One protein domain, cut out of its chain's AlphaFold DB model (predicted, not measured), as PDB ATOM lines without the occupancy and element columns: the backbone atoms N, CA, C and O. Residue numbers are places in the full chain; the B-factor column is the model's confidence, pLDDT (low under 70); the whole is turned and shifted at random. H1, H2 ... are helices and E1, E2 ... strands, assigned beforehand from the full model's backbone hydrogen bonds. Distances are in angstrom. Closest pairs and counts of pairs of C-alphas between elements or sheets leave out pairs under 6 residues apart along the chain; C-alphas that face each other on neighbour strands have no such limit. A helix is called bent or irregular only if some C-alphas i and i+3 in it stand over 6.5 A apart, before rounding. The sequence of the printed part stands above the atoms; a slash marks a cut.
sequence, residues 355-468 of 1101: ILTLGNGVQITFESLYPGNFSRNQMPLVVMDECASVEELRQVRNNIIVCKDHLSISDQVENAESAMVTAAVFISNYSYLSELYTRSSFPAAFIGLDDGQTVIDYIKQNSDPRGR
ATOM      1  N   ILE A 355      83.439 108.510  99.598       91.56
ATOM      2  CA  ILE A 355      82.844 109.705  98.984       91.56
ATOM      3  C   ILE A 355      83.406 109.859  97.573       91.56
ATOM      4  O   ILE A 355      84.624 109.929  97.396       91.56
ATOM      5  N   LEU A 356      82.524 109.965  96.582       93.50
ATOM      6  CA  LEU A 356      82.842 110.392  95.224       93.50
ATOM      7  C   LEU A 356      82.574 111.894  95.125       93.50
ATOM      8  O   LEU A 356      81.429 112.328  95.216       93.50
ATOM      9  N   THR A 357      83.622 112.698  94.944       94.25
ATOM     10  CA  THR A 357      83.476 114.128  94.631       94.25
ATOM     11  C   THR A 357      83.616 114.331  93.128       94.25
ATOM     12  O   THR A 357      84.689 114.071  92.582       94.25
ATOM     13  N   LEU A 358      82.559 114.815  92.478       94.75
ATOM     14  CA  LEU A 358      82.533 115.172  91.058       94.75
ATOM     15  C   LEU A 358      83.184 116.549  90.817       94.75
ATOM     16  O   LEU A 358      83.376 117.339  91.746       94.75
ATOM     17  N   GLY A 359      83.547 116.849  89.569       91.62
ATOM     18  CA  GLY A 359      84.256 118.077  89.192       91.62
ATOM     19  C   GLY A 359      83.459 119.363  89.431       91.62
ATOM     20  O   GLY A 359      84.051 120.394  89.733       91.62
ATOM     21  N   ASN A 360      82.126 119.281  89.394       89.38
ATOM     22  CA  ASN A 360      81.204 120.367  89.751       89.38
ATOM     23  C   ASN A 360      81.023 120.562  91.277       89.38
ATOM     24  O   ASN A 360      80.227 121.397  91.693       89.38
ATOM     25  N   GLY A 361      81.724 119.790  92.115       90.00
ATOM     26  CA  GLY A 361      81.653 119.873  93.577       90.00
ATOM     27  C   GLY A 361      80.567 119.015  94.236       90.00
ATOM     28  O   GLY A 361      80.564 118.911  95.465       90.00
ATOM     29  N   VAL A 362      79.693 118.358  93.463       93.94
ATOM     30  CA  VAL A 362      78.706 117.399  93.994       93.94
ATOM     31  C   VAL A 362      79.427 116.231  94.675       93.94
ATOM     32  O   VAL A 362      80.451 115.745  94.190       93.94
ATOM     33  N   GLN A 363      78.903 115.793  95.821       94.12
ATOM     34  CA  GLN A 363      79.462 114.708  96.626       94.12
ATOM     35  C   GLN A 363      78.421 113.614  96.842       94.12
ATOM     36  O   GLN A 363      77.382 113.865  97.444       94.12
ATOM     37  N   ILE A 364      78.741 112.405  96.390       92.25
ATOM     38  CA  ILE A 364      77.934 111.198  96.580       92.25
ATOM     39  C   ILE A 364      78.633 110.338  97.634       92.25
ATOM     40  O   ILE A 364      79.830 110.064  97.515       92.25
ATOM     41  N   THR A 365      77.904 109.944  98.677       89.44
ATOM     42  CA  THR A 365      78.409 109.073  99.754       89.44
ATOM     43  C   THR A 365      77.908 107.653  99.515       89.44
ATOM     44  O   THR A 365      76.757 107.475  99.137       89.44
ATOM     45  N   PHE A 366      78.762 106.652  99.710       88.31
ATOM     46  CA  PHE A 366      78.447 105.251  99.421       88.31
ATOM     47  C   PHE A 366      79.137 104.317 100.418       88.31
ATOM     48  O   PHE A 366      80.213 104.646 100.916       88.31
ATOM     49  N   GLU A 367      78.564 103.145 100.691       88.06
ATOM     50  CA  GLU A 367      79.182 102.182 101.610       88.06
ATOM     51  C   GLU A 367      80.478 101.592 101.012       88.06
ATOM     52  O   GLU A 367      80.509 101.141  99.863       88.06
ATOM     53  N   SER A 368      81.572 101.588 101.777       89.62
ATOM     54  CA  SER A 368      82.860 101.041 101.343       89.62
ATOM     55  C   SER A 368      83.750 100.613 102.506       89.62
ATOM     56  O   SER A 368      83.904 101.317 103.499       89.62
ATOM     57  N   LEU A 369      84.412  99.470 102.324       90.69
ATOM     58  CA  LEU A 369      85.462  98.931 103.190       90.69
ATOM     59  C   LEU A 369      86.791  98.780 102.435       90.69
ATOM     60  O   LEU A 369      87.663  98.023 102.873       90.69
ATOM     61  N   TYR A 370      86.971  99.496 101.316       92.00
ATOM     62  CA  TYR A 370      88.227  99.483 100.566       92.00
ATOM     63  C   TYR A 370      89.375  99.999 101.458       92.00
ATOM     64  O   TYR A 370      89.334 101.157 101.894       92.00
ATOM     65  N   PRO A 371      90.394  99.171 101.768       89.12
ATOM     66  CA  PRO A 371      91.397  99.489 102.782       89.12
ATOM     67  C   PRO A 371      92.607 100.249 102.218       89.12
ATOM     68  O   PRO A 371      93.462 100.680 102.991       89.12
ATOM     69  N   GLY A 372      92.722 100.398 100.895       83.25
ATOM     70  CA  GLY A 372      93.870 101.033 100.244       83.25
ATOM     71  C   GLY A 372      93.880 102.564 100.337       83.25
ATOM     72  O   GLY A 372      92.897 103.203 100.708       83.25
ATOM     73  N   ASN A 373      95.011 103.172  99.971       74.75
ATOM     74  CA  ASN A 373      95.067 104.608  99.686       74.75
ATOM     75  C   ASN A 373      94.609 104.846  98.238       74.75
ATOM     76  O   ASN A 373      95.036 104.121  97.341       74.75
ATOM     77  N   PHE A 374      93.810 105.887  98.000       78.88
ATOM     78  CA  PHE A 374      93.528 106.399  96.655       78.88
ATOM     79  C   PHE A 374      94.144 107.792  96.468       78.88
ATOM     80  O   PHE A 374      94.416 108.495  97.446       78.88
ATOM     81  N   SER A 375      94.385 108.192  95.217       70.69
ATOM     82  CA  SER A 375      94.899 109.531  94.916       70.69
ATOM     83  C   SER A 375      93.842 110.597  95.211       70.69
ATOM     84  O   SER A 375      92.669 110.426  94.894       70.69
ATOM     85  N   ARG A 376      94.257 111.736  95.780       67.06
ATOM     86  CA  ARG A 376      93.360 112.889  96.009       67.06
ATOM     87  C   ARG A 376      93.106 113.715  94.739       67.06
ATOM     88  O   ARG A 376      92.291 114.640  94.769       67.06
ATOM     89  N   ASN A 377      93.812 113.400  93.651       82.25
ATOM     90  CA  ASN A 377      93.733 114.097  92.370       82.25
ATOM     91  C   ASN A 377      92.444 113.725  91.623       82.25
ATOM     92  O   ASN A 377      91.967 112.597  91.716       82.25
ATOM     93  N   GLN A 378      91.909 114.662  90.838       85.88
ATOM     94  CA  GLN A 378      90.761 114.402  89.970       85.88
ATOM     95  C   GLN A 378      91.169 113.624  88.710       85.88
ATOM     96  O   GLN A 378      91.998 114.089  87.920       85.88
ATOM     97  N   MET A 379      90.531 112.477  88.502       91.31
ATOM     98  CA  MET A 379      90.675 111.605  87.335       91.31
ATOM     99  C   MET A 379      89.445 111.728  86.420       91.31
ATOM    100  O   MET A 379      88.372 112.059  86.930       91.31
ATOM    101  N   PRO A 380      89.559 111.467  85.104       94.56
ATOM    102  CA  PRO A 380      88.407 111.450  84.202       94.56
ATOM    103  C   PRO A 380      87.401 110.354  84.578       94.56
ATOM    104  O   PRO A 380      87.804 109.287  85.049       94.56
ATOM    105  N   LEU A 381      86.112 110.598  84.335       94.50
ATOM    106  CA  LEU A 381      85.054 109.587  84.374       94.50
ATOM    107  C   LEU A 381      84.702 109.149  82.948       94.50
ATOM    108  O   LEU A 381      84.576 109.984  82.056       94.50
ATOM    109  N   VAL A 382      84.491 107.848  82.746       93.50
ATOM    110  CA  VAL A 382      84.037 107.283  81.465       93.50
ATOM    111  C   VAL A 382      82.883 106.319  81.714       93.50
ATOM    112  O   VAL A 382      83.052 105.344  82.445       93.50
ATOM    113  N   VAL A 383      81.719 106.571  81.109       92.44
ATOM    114  CA  VAL A 383      80.599 105.613  81.099       92.44
ATOM    115  C   VAL A 383      80.924 104.474  80.138       92.44
ATOM    116  O   VAL A 383      81.340 104.721  79.010       92.44
ATOM    117  N   MET A 384      80.734 103.238  80.596       86.94
ATOM    118  CA  MET A 384      80.996 102.003  79.846       86.94
ATOM    119  C   MET A 384      79.789 101.050  79.916       86.94
ATOM    120  O   MET A 384      79.973  99.844  80.062       86.94
ATOM    121  N   ASP A 385      78.568 101.600  79.864       80.69
ATOM    122  CA  ASP A 385      77.264 100.916  79.934       80.69
ATOM    123  C   ASP A 385      77.274  99.631  80.786       80.69
ATOM    124  O   ASP A 385      77.341  99.713  82.012       80.69
ATOM    125  N   GLU A 386      77.236  98.443  80.173       82.56
ATOM    126  CA  GLU A 386      77.152  97.160  80.888       82.56
ATOM    127  C   GLU A 386      78.486  96.645  81.467       82.56
ATOM    128  O   GLU A 386      78.483  95.622  82.149       82.56
ATOM    129  N   CYS A 387      79.631  97.280  81.190       89.12
ATOM    130  CA  CYS A 387      80.975  96.822  81.586       89.12
ATOM    131  C   CYS A 387      81.266  95.336  81.252       89.12
ATOM    132  O   CYS A 387      81.973  94.628  81.974       89.12
ATOM    133  N   ALA A 388      80.718  94.852  80.132       87.50
ATOM    134  CA  ALA A 388      80.717  93.438  79.749       87.50
ATOM    135  C   ALA A 388      82.036  92.930  79.120       87.50
ATOM    136  O   ALA A 388      82.242  91.719  79.030       87.50
ATOM    137  N   SER A 389      82.923  93.831  78.679       90.00
ATOM    138  CA  SER A 389      84.114  93.518  77.874       90.00
ATOM    139  C   SER A 389      85.411  93.891  78.598       90.00
ATOM    140  O   SER A 389      85.733  95.065  78.788       90.00
ATOM    141  N   VAL A 390      86.198  92.883  78.986       91.19
ATOM    142  CA  VAL A 390      87.498  93.070  79.658       91.19
ATOM    143  C   VAL A 390      88.500  93.784  78.738       91.19
ATOM    144  O   VAL A 390      89.327  94.575  79.195       91.19
ATOM    145  N   GLU A 391      88.422  93.536  77.433       92.06
ATOM    146  CA  GLU A 391      89.262  94.149  76.401       92.06
ATOM    147  C   GLU A 391      88.974  95.647  76.202       92.06
ATOM    148  O   GLU A 391      89.906  96.414  75.955       92.06
ATOM    149  N   GLU A 392      87.723  96.086  76.352       91.94
ATOM    150  CA  GLU A 392      87.347  97.508  76.327       91.94
ATOM    151  C   GLU A 392      87.722  98.205  77.638       91.94
ATOM    152  O   GLU A 392      88.396  99.236  77.620       91.94
ATOM    153  N   LEU A 393      87.394  97.598  78.786       92.81
ATOM    154  CA  LEU A 393      87.767  98.118  80.106       92.81
ATOM    155  C   LEU A 393      89.286  98.330  80.233       92.81
ATOM    156  O   LEU A 393      89.722  99.305  80.842       92.81
ATOM    157  N   ARG A 394      90.112  97.479  79.605       93.81
ATOM    158  CA  ARG A 394      91.579  97.642  79.551       93.81
ATOM    159  C   ARG A 394      92.054  98.887  78.800       93.81
ATOM    160  O   ARG A 394      93.139  99.368  79.117       93.81
ATOM    161  N   GLN A 395      91.284  99.408  77.844       92.81
ATOM    162  CA  GLN A 395      91.629 100.630  77.104       92.81
ATOM    163  C   GLN A 395      91.408 101.878  77.970       92.81
ATOM    164  O   GLN A 395      92.215 102.804  77.939       92.81
ATOM    165  N   VAL A 396      90.364 101.868  78.804       92.81
ATOM    166  CA  VAL A 396      89.976 102.988  79.684       92.81
ATOM    167  C   VAL A 396      90.398 102.813  81.151       92.81
ATOM    168  O   VAL A 396      90.111 103.677  81.977       92.81
ATOM    169  N   ARG A 397      91.133 101.743  81.492       90.88
ATOM    170  CA  ARG A 397      91.500 101.336  82.870       90.88
ATOM    171  C   ARG A 397      92.195 102.397  83.731       90.88
ATOM    172  O   ARG A 397      92.242 102.244  84.948       90.88
ATOM    173  N   ASN A 398      92.764 103.435  83.121       91.38
ATOM    174  CA  ASN A 398      93.436 104.542  83.810       91.38
ATOM    175  C   ASN A 398      92.454 105.630  84.301       91.38
ATOM    176  O   ASN A 398      92.888 106.591  84.930       91.38
ATOM    177  N   ASN A 399      91.157 105.496  84.010       93.12
ATOM    178  CA  ASN A 399      90.088 106.421  84.394       93.12
ATOM    179  C   ASN A 399      89.238 105.844  85.543       93.12
ATOM    180  O   ASN A 399      89.424 104.697  85.958       93.12
ATOM    181  N   ILE A 400      88.280 106.630  86.042       94.31
ATOM    182  CA  ILE A 400      87.163 106.128  86.852       94.31
ATOM    183  C   ILE A 400      86.088 105.631  85.880       94.31
ATOM    184  O   ILE A 400      85.524 106.416  85.120       94.31
ATOM    185  N   ILE A 401      85.804 104.332  85.879       95.31
ATOM    186  CA  ILE A 401      84.824 103.743  84.955       95.31
ATOM    187  C   ILE A 401      83.440 103.719  85.609       95.31
ATOM    188  O   ILE A 401      83.317 103.336  86.766       95.31
ATOM    189  N   VAL A 402      82.395 104.113  84.882       94.62
ATOM    190  CA  VAL A 402      81.007 104.096  85.359       94.62
ATOM    191  C   VAL A 402      80.231 103.004  84.627       94.62
ATOM    192  O   VAL A 402      80.010 103.089  83.419       94.62
ATOM    193  N   CYS A 403      79.829 101.985  85.380       91.94
ATOM    194  CA  CYS A 403      79.045 100.837  84.945       91.94
ATOM    195  C   CYS A 403      77.592 100.992  85.409       91.94
ATOM    196  O   CYS A 403      77.338 101.384  86.551       91.94
ATOM    197  N   LYS A 404      76.636 100.636  84.552       87.81
ATOM    198  CA  LYS A 404      75.208 100.569  84.869       87.81
ATOM    199  C   LYS A 404      74.741  99.120  84.819       87.81
ATOM    200  O   LYS A 404      75.010  98.404  83.855       87.81
ATOM    201  N   ASP A 405      74.076  98.668  85.872       78.56
ATOM    202  CA  ASP A 405      73.633  97.284  85.987       78.56
ATOM    203  C   ASP A 405      72.375  97.029  85.143       78.56
ATOM    204  O   ASP A 405      71.322  97.639  85.346       78.56
ATOM    205  N   HIS A 406      72.512  96.106  84.195       67.88
ATOM    206  CA  HIS A 406      71.443  95.602  83.332       67.88
ATOM    207  C   HIS A 406      71.375  94.060  83.322       67.88
ATOM    208  O   HIS A 406      70.513  93.496  82.651       67.88
ATOM    209  N   LEU A 407      72.274  93.369  84.044       61.53
ATOM    210  CA  LEU A 407      72.493  91.920  83.908       61.53
ATOM    211  C   LEU A 407      72.945  91.238  85.210       61.53
ATOM    212  O   LEU A 407      72.315  90.281  85.658       61.53
ATOM    213  N   SER A 408      74.090  91.662  85.751       76.12
ATOM    214  CA  SER A 408      74.762  91.060  86.908       76.12
ATOM    215  C   SER A 408      75.910  91.961  87.359       76.12
ATOM    216  O   SER A 408      76.987  91.958  86.758       76.12
ATOM    217  N   ILE A 409      75.726  92.685  88.463       82.31
ATOM    218  CA  ILE A 409      76.796  93.483  89.082       82.31
ATOM    219  C   ILE A 409      78.038  92.642  89.452       82.31
ATOM    220  O   ILE A 409      79.159  93.146  89.423       82.31
ATOM    221  N   SER A 410      77.871  91.337  89.718       82.12
ATOM    222  CA  SER A 410      78.985  90.408  89.970       82.12
ATOM    223  C   SER A 410      79.894  90.257  88.751       82.12
ATOM    224  O   SER A 410      81.114  90.214  88.893       82.12
ATOM    225  N   ASP A 411      79.305  90.173  87.556       85.62
ATOM    226  CA  ASP A 411      80.035  89.980  86.303       85.62
ATOM    227  C   ASP A 411      80.775  91.282  85.937       85.62
ATOM    228  O   ASP A 411      81.928  91.241  85.509       85.62
ATOM    229  N   GLN A 412      80.160  92.444  86.204       88.12
ATOM    230  CA  GLN A 412      80.798  93.760  86.050       88.12
ATOM    231  C   GLN A 412      82.030  93.910  86.956       88.12
ATOM    232  O   GLN A 412      83.071  94.399  86.512       88.12
ATOM    233  N   VAL A 413      81.946  93.448  88.209       88.69
ATOM    234  CA  VAL A 413      83.066  93.474  89.164       88.69
ATOM    235  C   VAL A 413      84.166  92.470  88.783       88.69
ATOM    236  O   VAL A 413      85.339  92.846  88.795       88.69
ATOM    237  N   GLU A 414      83.838  91.232  88.380       89.00
ATOM    238  CA  GLU A 414      84.845  90.252  87.916       89.00
ATOM    239  C   GLU A 414      85.568  90.742  86.646       89.00
ATOM    240  O   GLU A 414      86.793  90.605  86.532       89.00
ATOM    241  N   ASN A 415      84.844  91.385  85.723       91.56
ATOM    242  CA  ASN A 415      85.419  92.020  84.537       91.56
ATOM    243  C   ASN A 415      86.349  93.191  84.895       91.56
ATOM    244  O   ASN A 415      87.443  93.297  84.335       91.56
ATOM    245  N   ALA A 416      85.950  94.045  85.843       91.19
ATOM    246  CA  ALA A 416      86.748  95.171  86.323       91.19
ATOM    247  C   ALA A 416      88.048  94.722  87.024       91.19
ATOM    248  O   ALA A 416      89.125  95.233  86.693       91.19
ATOM    249  N   GLU A 417      87.992  93.714  87.910       90.00
ATOM    250  CA  GLU A 417      89.201  93.099  88.489       90.00
ATOM    251  C   GLU A 417      90.093  92.497  87.380       90.00
ATOM    252  O   GLU A 417      91.303  92.733  87.350       90.00
ATOM    253  N   SER A 418      89.503  91.791  86.405       91.25
ATOM    254  CA  SER A 418      90.220  91.140  85.288       91.25
ATOM    255  C   SER A 418      90.841  92.109  84.269       91.25
ATOM    256  O   SER A 418      91.790  91.755  83.552       91.25
ATOM    257  N   ALA A 419      90.319  93.333  84.186       92.81
ATOM    258  CA  ALA A 419      90.863  94.419  83.376       92.81
ATOM    259  C   ALA A 419      91.953  95.228  84.104       92.81
ATOM    260  O   ALA A 419      92.692  95.963  83.443       92.81
ATOM    261  N   MET A 420      92.087  95.054  85.427       91.50
ATOM    262  CA  MET A 420      92.933  95.859  86.318       91.50
ATOM    263  C   MET A 420      92.597  97.356  86.225       91.50
ATOM    264  O   MET A 420      93.461  98.187  85.937       91.50
ATOM    265  N   VAL A 421      91.316  97.692  86.418       92.19
ATOM    266  CA  VAL A 421      90.843  99.086  86.414       92.19
ATOM    267  C   VAL A 421      91.347  99.845  87.643       92.19
ATOM    268  O   VAL A 421      91.454  99.289  88.734       92.19
ATOM    269  N   THR A 422      91.649 101.135  87.478       90.69
ATOM    270  CA  THR A 422      92.168 101.968  88.574       90.69
ATOM    271  C   THR A 422      91.073 102.308  89.582       90.69
ATOM    272  O   THR A 422      91.342 102.332  90.782       90.69
ATOM    273  N   ALA A 423      89.846 102.553  89.109       93.00
ATOM    274  CA  ALA A 423      88.661 102.672  89.949       93.00
ATOM    275  C   ALA A 423      87.356 102.479  89.152       93.00
ATOM    276  O   ALA A 423      87.347 102.665  87.932       93.00
ATOM    277  N   ALA A 424      86.250 102.176  89.840       93.81
ATOM    278  CA  ALA A 424      84.925 102.079  89.220       93.81
ATOM    279  C   ALA A 424      83.768 102.620  90.086       93.81
ATOM    280  O   ALA A 424      83.864 102.720  91.310       93.81
ATOM    281  N   VAL A 425      82.655 102.936  89.426       93.75
ATOM    282  CA  VAL A 425      81.336 103.230  89.996       93.75
ATOM    283  C   VAL A 425      80.350 102.240  89.384       93.75
ATOM    284  O   VAL A 425      80.206 102.208  88.165       93.75
ATOM    285  N   PHE A 426      79.661 101.460  90.209       91.62
ATOM    286  CA  PHE A 426      78.618 100.530  89.787       91.62
ATOM    287  C   PHE A 426      77.255 101.063  90.237       91.62
ATOM    288  O   PHE A 426      77.020 101.269  91.430       91.62
ATOM    289  N   ILE A 427      76.371 101.307  89.272       90.19
ATOM    290  CA  ILE A 427      75.023 101.845  89.478       90.19
ATOM    291  C   ILE A 427      74.029 100.686  89.427       90.19
ATOM    292  O   ILE A 427      73.872 100.072  88.372       90.19
ATOM    293  N   SER A 428      73.346 100.392  90.533       82.69
ATOM    294  CA  SER A 428      72.371  99.293  90.604       82.69
ATOM    295  C   SER A 428      71.243  99.580  91.602       82.69
ATOM    296  O   SER A 428      71.336 100.475  92.438       82.69
ATOM    297  N   ASN A 429      70.156  98.812  91.512       72.81
ATOM    298  CA  ASN A 429      68.985  98.926  92.389       72.81
ATOM    299  C   ASN A 429      69.030  97.957  93.594       72.81
ATOM    300  O   ASN A 429      68.115  97.922  94.415       72.81
ATOM    301  N   TYR A 430      70.067  97.121  93.693       64.81
ATOM    302  CA  TYR A 430      70.163  96.073  94.710       64.81
ATOM    303  C   TYR A 430      70.685  96.587  96.062       64.81
ATOM    304  O   TYR A 430      71.819  96.315  96.456       64.81
ATOM    305  N   SER A 431      69.809  97.241  96.828       51.47
ATOM    306  CA  SER A 431      70.056  97.666  98.220       51.47
ATOM    307  C   SER A 431      70.495  96.537  99.171       51.47
ATOM    308  O   SER A 431      71.119  96.802 100.191       51.47
ATOM    309  N   TYR A 432      70.217  95.276  98.827       50.88
ATOM    310  CA  TYR A 432      70.650  94.083  99.565       50.88
ATOM    311  C   TYR A 432      72.164  93.807  99.459       50.88
ATOM    312  O   TYR A 432      72.742  93.156 100.326       50.88
ATOM    313  N   LEU A 433      72.819  94.227  98.371       53.31
ATOM    314  CA  LEU A 433      74.150  93.726  98.003       53.31
ATOM    315  C   LEU A 433      75.324  94.501  98.629       53.31
ATOM    316  O   LEU A 433      76.472  94.139  98.373       53.31
ATOM    317  N   SER A 434      75.079  95.533  99.445       53.69
ATOM    318  CA  SER A 434      76.142  96.437  99.908       53.69
ATOM    319  C   SER A 434      77.258  95.709 100.673       53.69
ATOM    320  O   SER A 434      78.428  95.813 100.300       53.69
ATOM    321  N   GLU A 435      76.931  94.870 101.661       56.66
ATOM    322  CA  GLU A 435      77.936  94.153 102.464       56.66
ATOM    323  C   GLU A 435      78.817  93.193 101.634       56.66
ATOM    324  O   GLU A 435      79.997  93.010 101.950       56.66
ATOM    325  N   LEU A 436      78.293  92.625 100.541       61.78
ATOM    326  CA  LEU A 436      79.065  91.740  99.661       61.78
ATOM    327  C   LEU A 436      80.127  92.495  98.848       61.78
ATOM    328  O   LEU A 436      81.209  91.954  98.630       61.78
ATOM    329  N   TYR A 437      79.843  93.732  98.427       69.00
ATOM    330  CA  TYR A 437      80.730  94.505  97.546       69.00
ATOM    331  C   TYR A 437      81.497  95.646  98.234       69.00
ATOM    332  O   TYR A 437      82.515  96.096  97.705       69.00
ATOM    333  N   THR A 438      81.106  96.063  99.445       74.75
ATOM    334  CA  THR A 438      81.888  97.010 100.272       74.75
ATOM    335  C   THR A 438      83.342  96.567 100.446       74.75
ATOM    336  O   THR A 438      84.245  97.403 100.385       74.75
ATOM    337  N   ARG A 439      83.597  95.260 100.615       81.38
ATOM    338  CA  ARG A 439      84.943  94.656 100.705       81.38
ATOM    339  C   ARG A 439      85.619  94.477  99.328       81.38
ATOM    340  O   ARG A 439      86.263  93.460  99.079       81.38
ATOM    341  N   SER A 440      85.486  95.457  98.431       85.81
ATOM    342  CA  SER A 440      86.160  95.464  97.123       85.81
ATOM    343  C   SER A 440      87.689  95.427  97.260       85.81
ATOM    344  O   SER A 440      88.259  96.086  98.133       85.81
ATOM    345  N   SER A 441      88.369  94.710  96.355       87.88
ATOM    346  CA  SER A 441      89.841  94.666  96.321       87.88
ATOM    347  C   SER A 441      90.488  95.866  95.621       87.88
ATOM    348  O   SER A 441      91.705  96.046  95.690       87.88
ATOM    349  N   PHE A 442      89.690  96.700  94.959       90.88
ATOM    350  CA  PHE A 442      90.122  97.902  94.249       90.88
ATOM    351  C   PHE A 442      89.164  99.074  94.551       90.88
ATOM    352  O   PHE A 442      88.067  98.843  95.069       90.88
ATOM    353  N   PRO A 443      89.546 100.330  94.258       93.19
ATOM    354  CA  PRO A 443      88.706 101.501  94.504       93.19
ATOM    355  C   PRO A 443      87.366 101.399  93.758       93.19
ATOM    356  O   PRO A 443      87.308 101.563  92.540       93.19
ATOM    357  N   ALA A 444      86.286 101.121  94.483       91.94
ATOM    358  CA  ALA A 444      84.967 100.908  93.902       91.94
ATOM    359  C   ALA A 444      83.877 101.588  94.735       91.94
ATOM    360  O   ALA A 444      83.941 101.587  95.968       91.94
ATOM    361  N   ALA A 445      82.879 102.134  94.043       91.38
ATOM    362  CA  ALA A 445      81.645 102.649  94.616       91.38
ATOM    363  C   ALA A 445      80.445 101.853  94.109       91.38
ATOM    364  O   ALA A 445      80.384 101.512  92.930       91.38
ATOM    365  N   PHE A 446      79.483 101.614  94.994       89.25
ATOM    366  CA  PHE A 446      78.231 100.926  94.701       89.25
ATOM    367  C   PHE A 446      77.105 101.875  95.103       89.25
ATOM    368  O   PHE A 446      76.980 102.204  96.281       89.25
ATOM    369  N   ILE A 447      76.369 102.395  94.119       88.94
ATOM    370  CA  ILE A 447      75.414 103.497  94.308       88.94
ATOM    371  C   ILE A 447      74.040 103.173  93.727       88.94
ATOM    372  O   ILE A 447      73.918 102.399  92.772       88.94
ATOM    373  N   GLY A 448      73.012 103.785  94.319       86.56
ATOM    374  CA  GLY A 448      71.627 103.659  93.878       86.56
ATOM    375  C   GLY A 448      71.379 104.290  92.506       86.56
ATOM    376  O   GLY A 448      72.222 105.009  91.962       86.56
ATOM    377  N   LEU A 449      70.193 104.041  91.949       87.19
ATOM    378  CA  LEU A 449      69.823 104.547  90.624       87.19
ATOM    379  C   LEU A 449      69.800 106.082  90.552       87.19
ATOM    380  O   LEU A 449      70.213 106.626  89.532       87.19
ATOM    381  N   ASP A 450      69.386 106.774  91.616       88.50
ATOM    382  CA  ASP A 450      69.242 108.240  91.634       88.50
ATOM    383  C   ASP A 450      70.606 108.961  91.677       88.50
ATOM    384  O   ASP A 450      70.889 109.849  90.864       88.50
ATOM    385  N   ASP A 451      71.509 108.514  92.558       91.19
ATOM    386  CA  ASP A 451      72.912 108.952  92.577       91.19
ATOM    387  C   ASP A 451      73.614 108.595  91.260       91.19
ATOM    388  O   ASP A 451      74.356 109.398  90.693       91.19
ATOM    389  N   GLY A 452      73.354 107.398  90.729       91.62
ATOM    390  CA  GLY A 452      73.911 106.950  89.459       91.62
ATOM    391  C   GLY A 452      73.450 107.783  88.267       91.62
ATOM    392  O   GLY A 452      74.260 108.134  87.410       91.62
ATOM    393  N   GLN A 453      72.173 108.163  88.229       92.44
ATOM    394  CA  GLN A 453      71.638 109.082  87.230       92.44
ATOM    395  C   GLN A 453      72.292 110.468  87.364       92.44
ATOM    396  O   GLN A 453      72.710 111.039  86.358       92.44
ATOM    397  N   THR A 454      72.506 110.945  88.595       94.44
ATOM    398  CA  THR A 454      73.256 112.183  88.876       94.44
ATOM    399  C   THR A 454      74.695 112.133  88.334       94.44
ATOM    400  O   THR A 454      75.152 113.099  87.718       94.44
ATOM    401  N   VAL A 455      75.403 111.003  88.474       95.00
ATOM    402  CA  VAL A 455      76.738 110.800  87.870       95.00
ATOM    403  C   VAL A 455      76.669 110.807  86.341       95.00
ATOM    404  O   VAL A 455      77.467 111.483  85.692       95.00
ATOM    405  N   ILE A 456      75.720 110.072  85.756       93.75
ATOM    406  CA  ILE A 456      75.558 109.948  84.301       93.75
ATOM    407  C   ILE A 456      75.258 111.310  83.659       93.75
ATOM    408  O   ILE A 456      75.837 111.642  82.622       93.75
ATOM    409  N   ASP A 457      74.386 112.115  84.260       94.25
ATOM    410  CA  ASP A 457      74.013 113.409  83.692       94.25
ATOM    411  C   ASP A 457      75.088 114.481  83.925       94.25
ATOM    412  O   ASP A 457      75.312 115.295  83.029       94.25
ATOM    413  N   TYR A 458      75.857 114.417  85.024       95.88
ATOM    414  CA  TYR A 458      77.102 115.191  85.147       95.88
ATOM    415  C   TYR A 458      78.072 114.885  83.992       95.88
ATOM    416  O   TYR A 458      78.591 115.814  83.369       95.88
ATOM    417  N   ILE A 459      78.278 113.604  83.663       95.12
ATOM    418  CA  ILE A 459      79.188 113.186  82.584       95.12
ATOM    419  C   ILE A 459      78.711 113.693  81.217       95.12
ATOM    420  O   ILE A 459      79.519 114.202  80.448       95.12
ATOM    421  N   LYS A 460      77.408 113.628  80.919       93.25
ATOM    422  CA  LYS A 460      76.849 114.138  79.650       93.25
ATOM    423  C   LYS A 460      76.943 115.659  79.496       93.25
ATOM    424  O   LYS A 460      76.959 116.149  78.372       93.25
ATOM    425  N   GLN A 461      76.949 116.405  80.601       92.69
ATOM    426  CA  GLN A 461      76.934 117.873  80.599       92.69
ATOM    427  C   GLN A 461      78.336 118.513  80.565       92.69
ATOM    428  O   GLN A 461      78.436 119.731  80.438       92.69
ATOM    429  N   ASN A 462      79.417 117.733  80.696       91.25
ATOM    430  CA  ASN A 462      80.783 118.246  80.859       91.25
ATOM    431  C   ASN A 462      81.739 117.622  79.830       91.25
ATOM    432  O   ASN A 462      81.740 116.413  79.634       91.25
ATOM    433  N   SER A 463      82.588 118.440  79.199       88.06
ATOM    434  CA  SER A 463      83.526 117.999  78.148       88.06
ATOM    435  C   SER A 463      84.819 117.355  78.671       88.06
ATOM    436  O   SER A 463      85.419 116.550  77.965       88.06
ATOM    437  N   ASP A 464      85.225 117.666  79.905       92.38
ATOM    438  CA  ASP A 464      86.198 116.898  80.700       92.38
ATOM    439  C   ASP A 464      85.527 116.544  82.041       92.38
ATOM    440  O   ASP A 464      85.640 117.297  83.016       92.38
ATOM    441  N   PRO A 465      84.721 115.468  82.094       94.81
ATOM    442  CA  PRO A 465      84.027 115.064  83.306       94.81
ATOM    443  C   PRO A 465      85.010 114.359  84.241       94.81
ATOM    444  O   PRO A 465      85.582 113.324  83.901       94.81
ATOM    445  N   ARG A 466      85.211 114.904  85.444       94.94
ATOM    446  CA  ARG A 466      86.230 114.425  86.392       94.94
ATOM    447  C   ARG A 466      85.666 114.171  87.780       94.94
ATOM    448  O   ARG A 466      84.627 114.701  88.162       94.94
ATOM    449  N   GLY A 467      86.398 113.402  88.574       93.31
ATOM    450  CA  GLY A 467      86.059 113.143  89.965       93.31
ATOM    451  C   GLY A 467      87.197 112.495  90.740       93.31
ATOM    452  O   GLY A 467      88.260 112.196  90.199       93.31
ATOM    453  N   ARG A 468      86.991 112.323  92.042       92.12
ATOM    454  CA  ARG A 468      87.959 111.725  92.972       92.12
ATOM    455  C   ARG A 468      87.236 110.919  94.042       92.12
ATOM    456  O   ARG A 468      86.167 111.330  94.495       92.12
TER     457      ARG A 468
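AT A GLANCE: This is residues 355 to 468 of the 1101 residues of the protein "Subtilisin-like protease SBT1.7" of Gossypium australe (UniProt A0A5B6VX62). A seven-stranded sheet curls like part of a barrel, folding back until the leaf E2, E1, E7 faces the leaf E4, E5, E6 across the hinge strand E3. H4 packs across one end of this fold, while H2 covers the outside of E5, H1 sits beside H2, and the ill-formed H3 lies by the edge strand E6. The printed part has 114 residues, with four named helices and seven named strands in the order E1 E2 E3 H1 E4 H2 E5 H3 E6 H4 E7; its class is mixed, helices and strands. The mixed sheet has the order E2, E1, E7, E3, E4, E5, E6, antiparallel as far as E3 and parallel from there on. The whole is compact, with a radius of gyration of the C-alphas of 12.7 A, and rounded, spanning 30 by 29 by 29 A.

IN THESE COORDINATES: Begin with the sheet at E1, residues 355 to 358, whose C-alpha 355 is at (82.844, 109.705, 98.984). E2 is residues 363 to 367, 13.5 A long, and E3 is residues 379 to 383, 13.3 A. E4, residues 400 to 404, measures 13.3 A, and E5, residues 423 to 427, runs 13.7 A from C-alpha 423 at (88.661, 102.672, 89.949). E6 is residues 444 to 447, and E7, residues 466 to 468, ends at C-alpha 468 at (87.959, 111.725, 92.972). Of the helices, H1 is residues 390 to 396, 10.2 A long, and H2 is residues 409 to 419, 15.2 A. H3, residues 431 to 438, is irregular: C-alphas 432 and 435 are 7.8 A apart. H4, residues 449 to 461, is the longest helix at 18.1 A.

HOW THE PARTS SIT: Look first at the folded sheet, one sheet bent back into two leaves that face each other with 33 pairs of C-alphas within 11 A. The hairpin E1 and E2 is antiparallel, with N 356 and O 364 at 2.9 A. E1 and E7 are antiparallel, with N 468 and O 357 at 2.9 A. At the hinge the pairing is staggered: E3 pairs with antiparallel E7 over residues 379 to 380, where N 379 and O 467 are 2.8 A apart, and with parallel E4 over residues 381 to 383, where N 402 and O 382 are 2.8 A apart. E4 and E5 are parallel, with N 403 and O 425 at 2.8 A, as are E5 and E6, with N 426 and O 445 at 2.8 A. Between the edge strands E2 and E6, the closest C-alphas, those of Phe 366 and Ile 447, are 6.2 A apart. Three strand-helix-strand units, each two parallel neighbour strands with a helix between, have right-handed crossovers: E3, H1, E4; E4, H2, E5; and E5, H3, E6. H4 is on the sheet at a height of 8.2 A, across the strands at 64 degrees to E3 on the local plane. H2 is on the opposite face, at a height of 9.8 A over the sheet; it lies over E5, with 8 of its 11 C-alphas falling on that strand and 2, only just too few, on E4, and it runs along the strands, at 17 degrees to E5 on the local plane. H1 only grazes the sheet with residues 393 to 396; it touches H2, the closest C-alphas being those of Arg 394 and Ala 419 at 5.1 A. H3 is on the sheet and near H2; its closest C-alphas to E6 are those of Ser 434 and Phe 446, 7.2 A. In H2 and H4 every O i to N i+4 pair is within hydrogen-bond range; in H1 it is 2 of 3 and in H3 2 of 4.

THE WHOLE: The C-alphas farthest apart, those of Tyr 432 and Ser 463, are 34.6 A apart. The printed part has no cut, and the one long link is E2 to E3, with 11 residues. The mean pLDDT of the printed part is 86.8; residue 376, residues 406 to 407 and residues 430 to 437 are under 70.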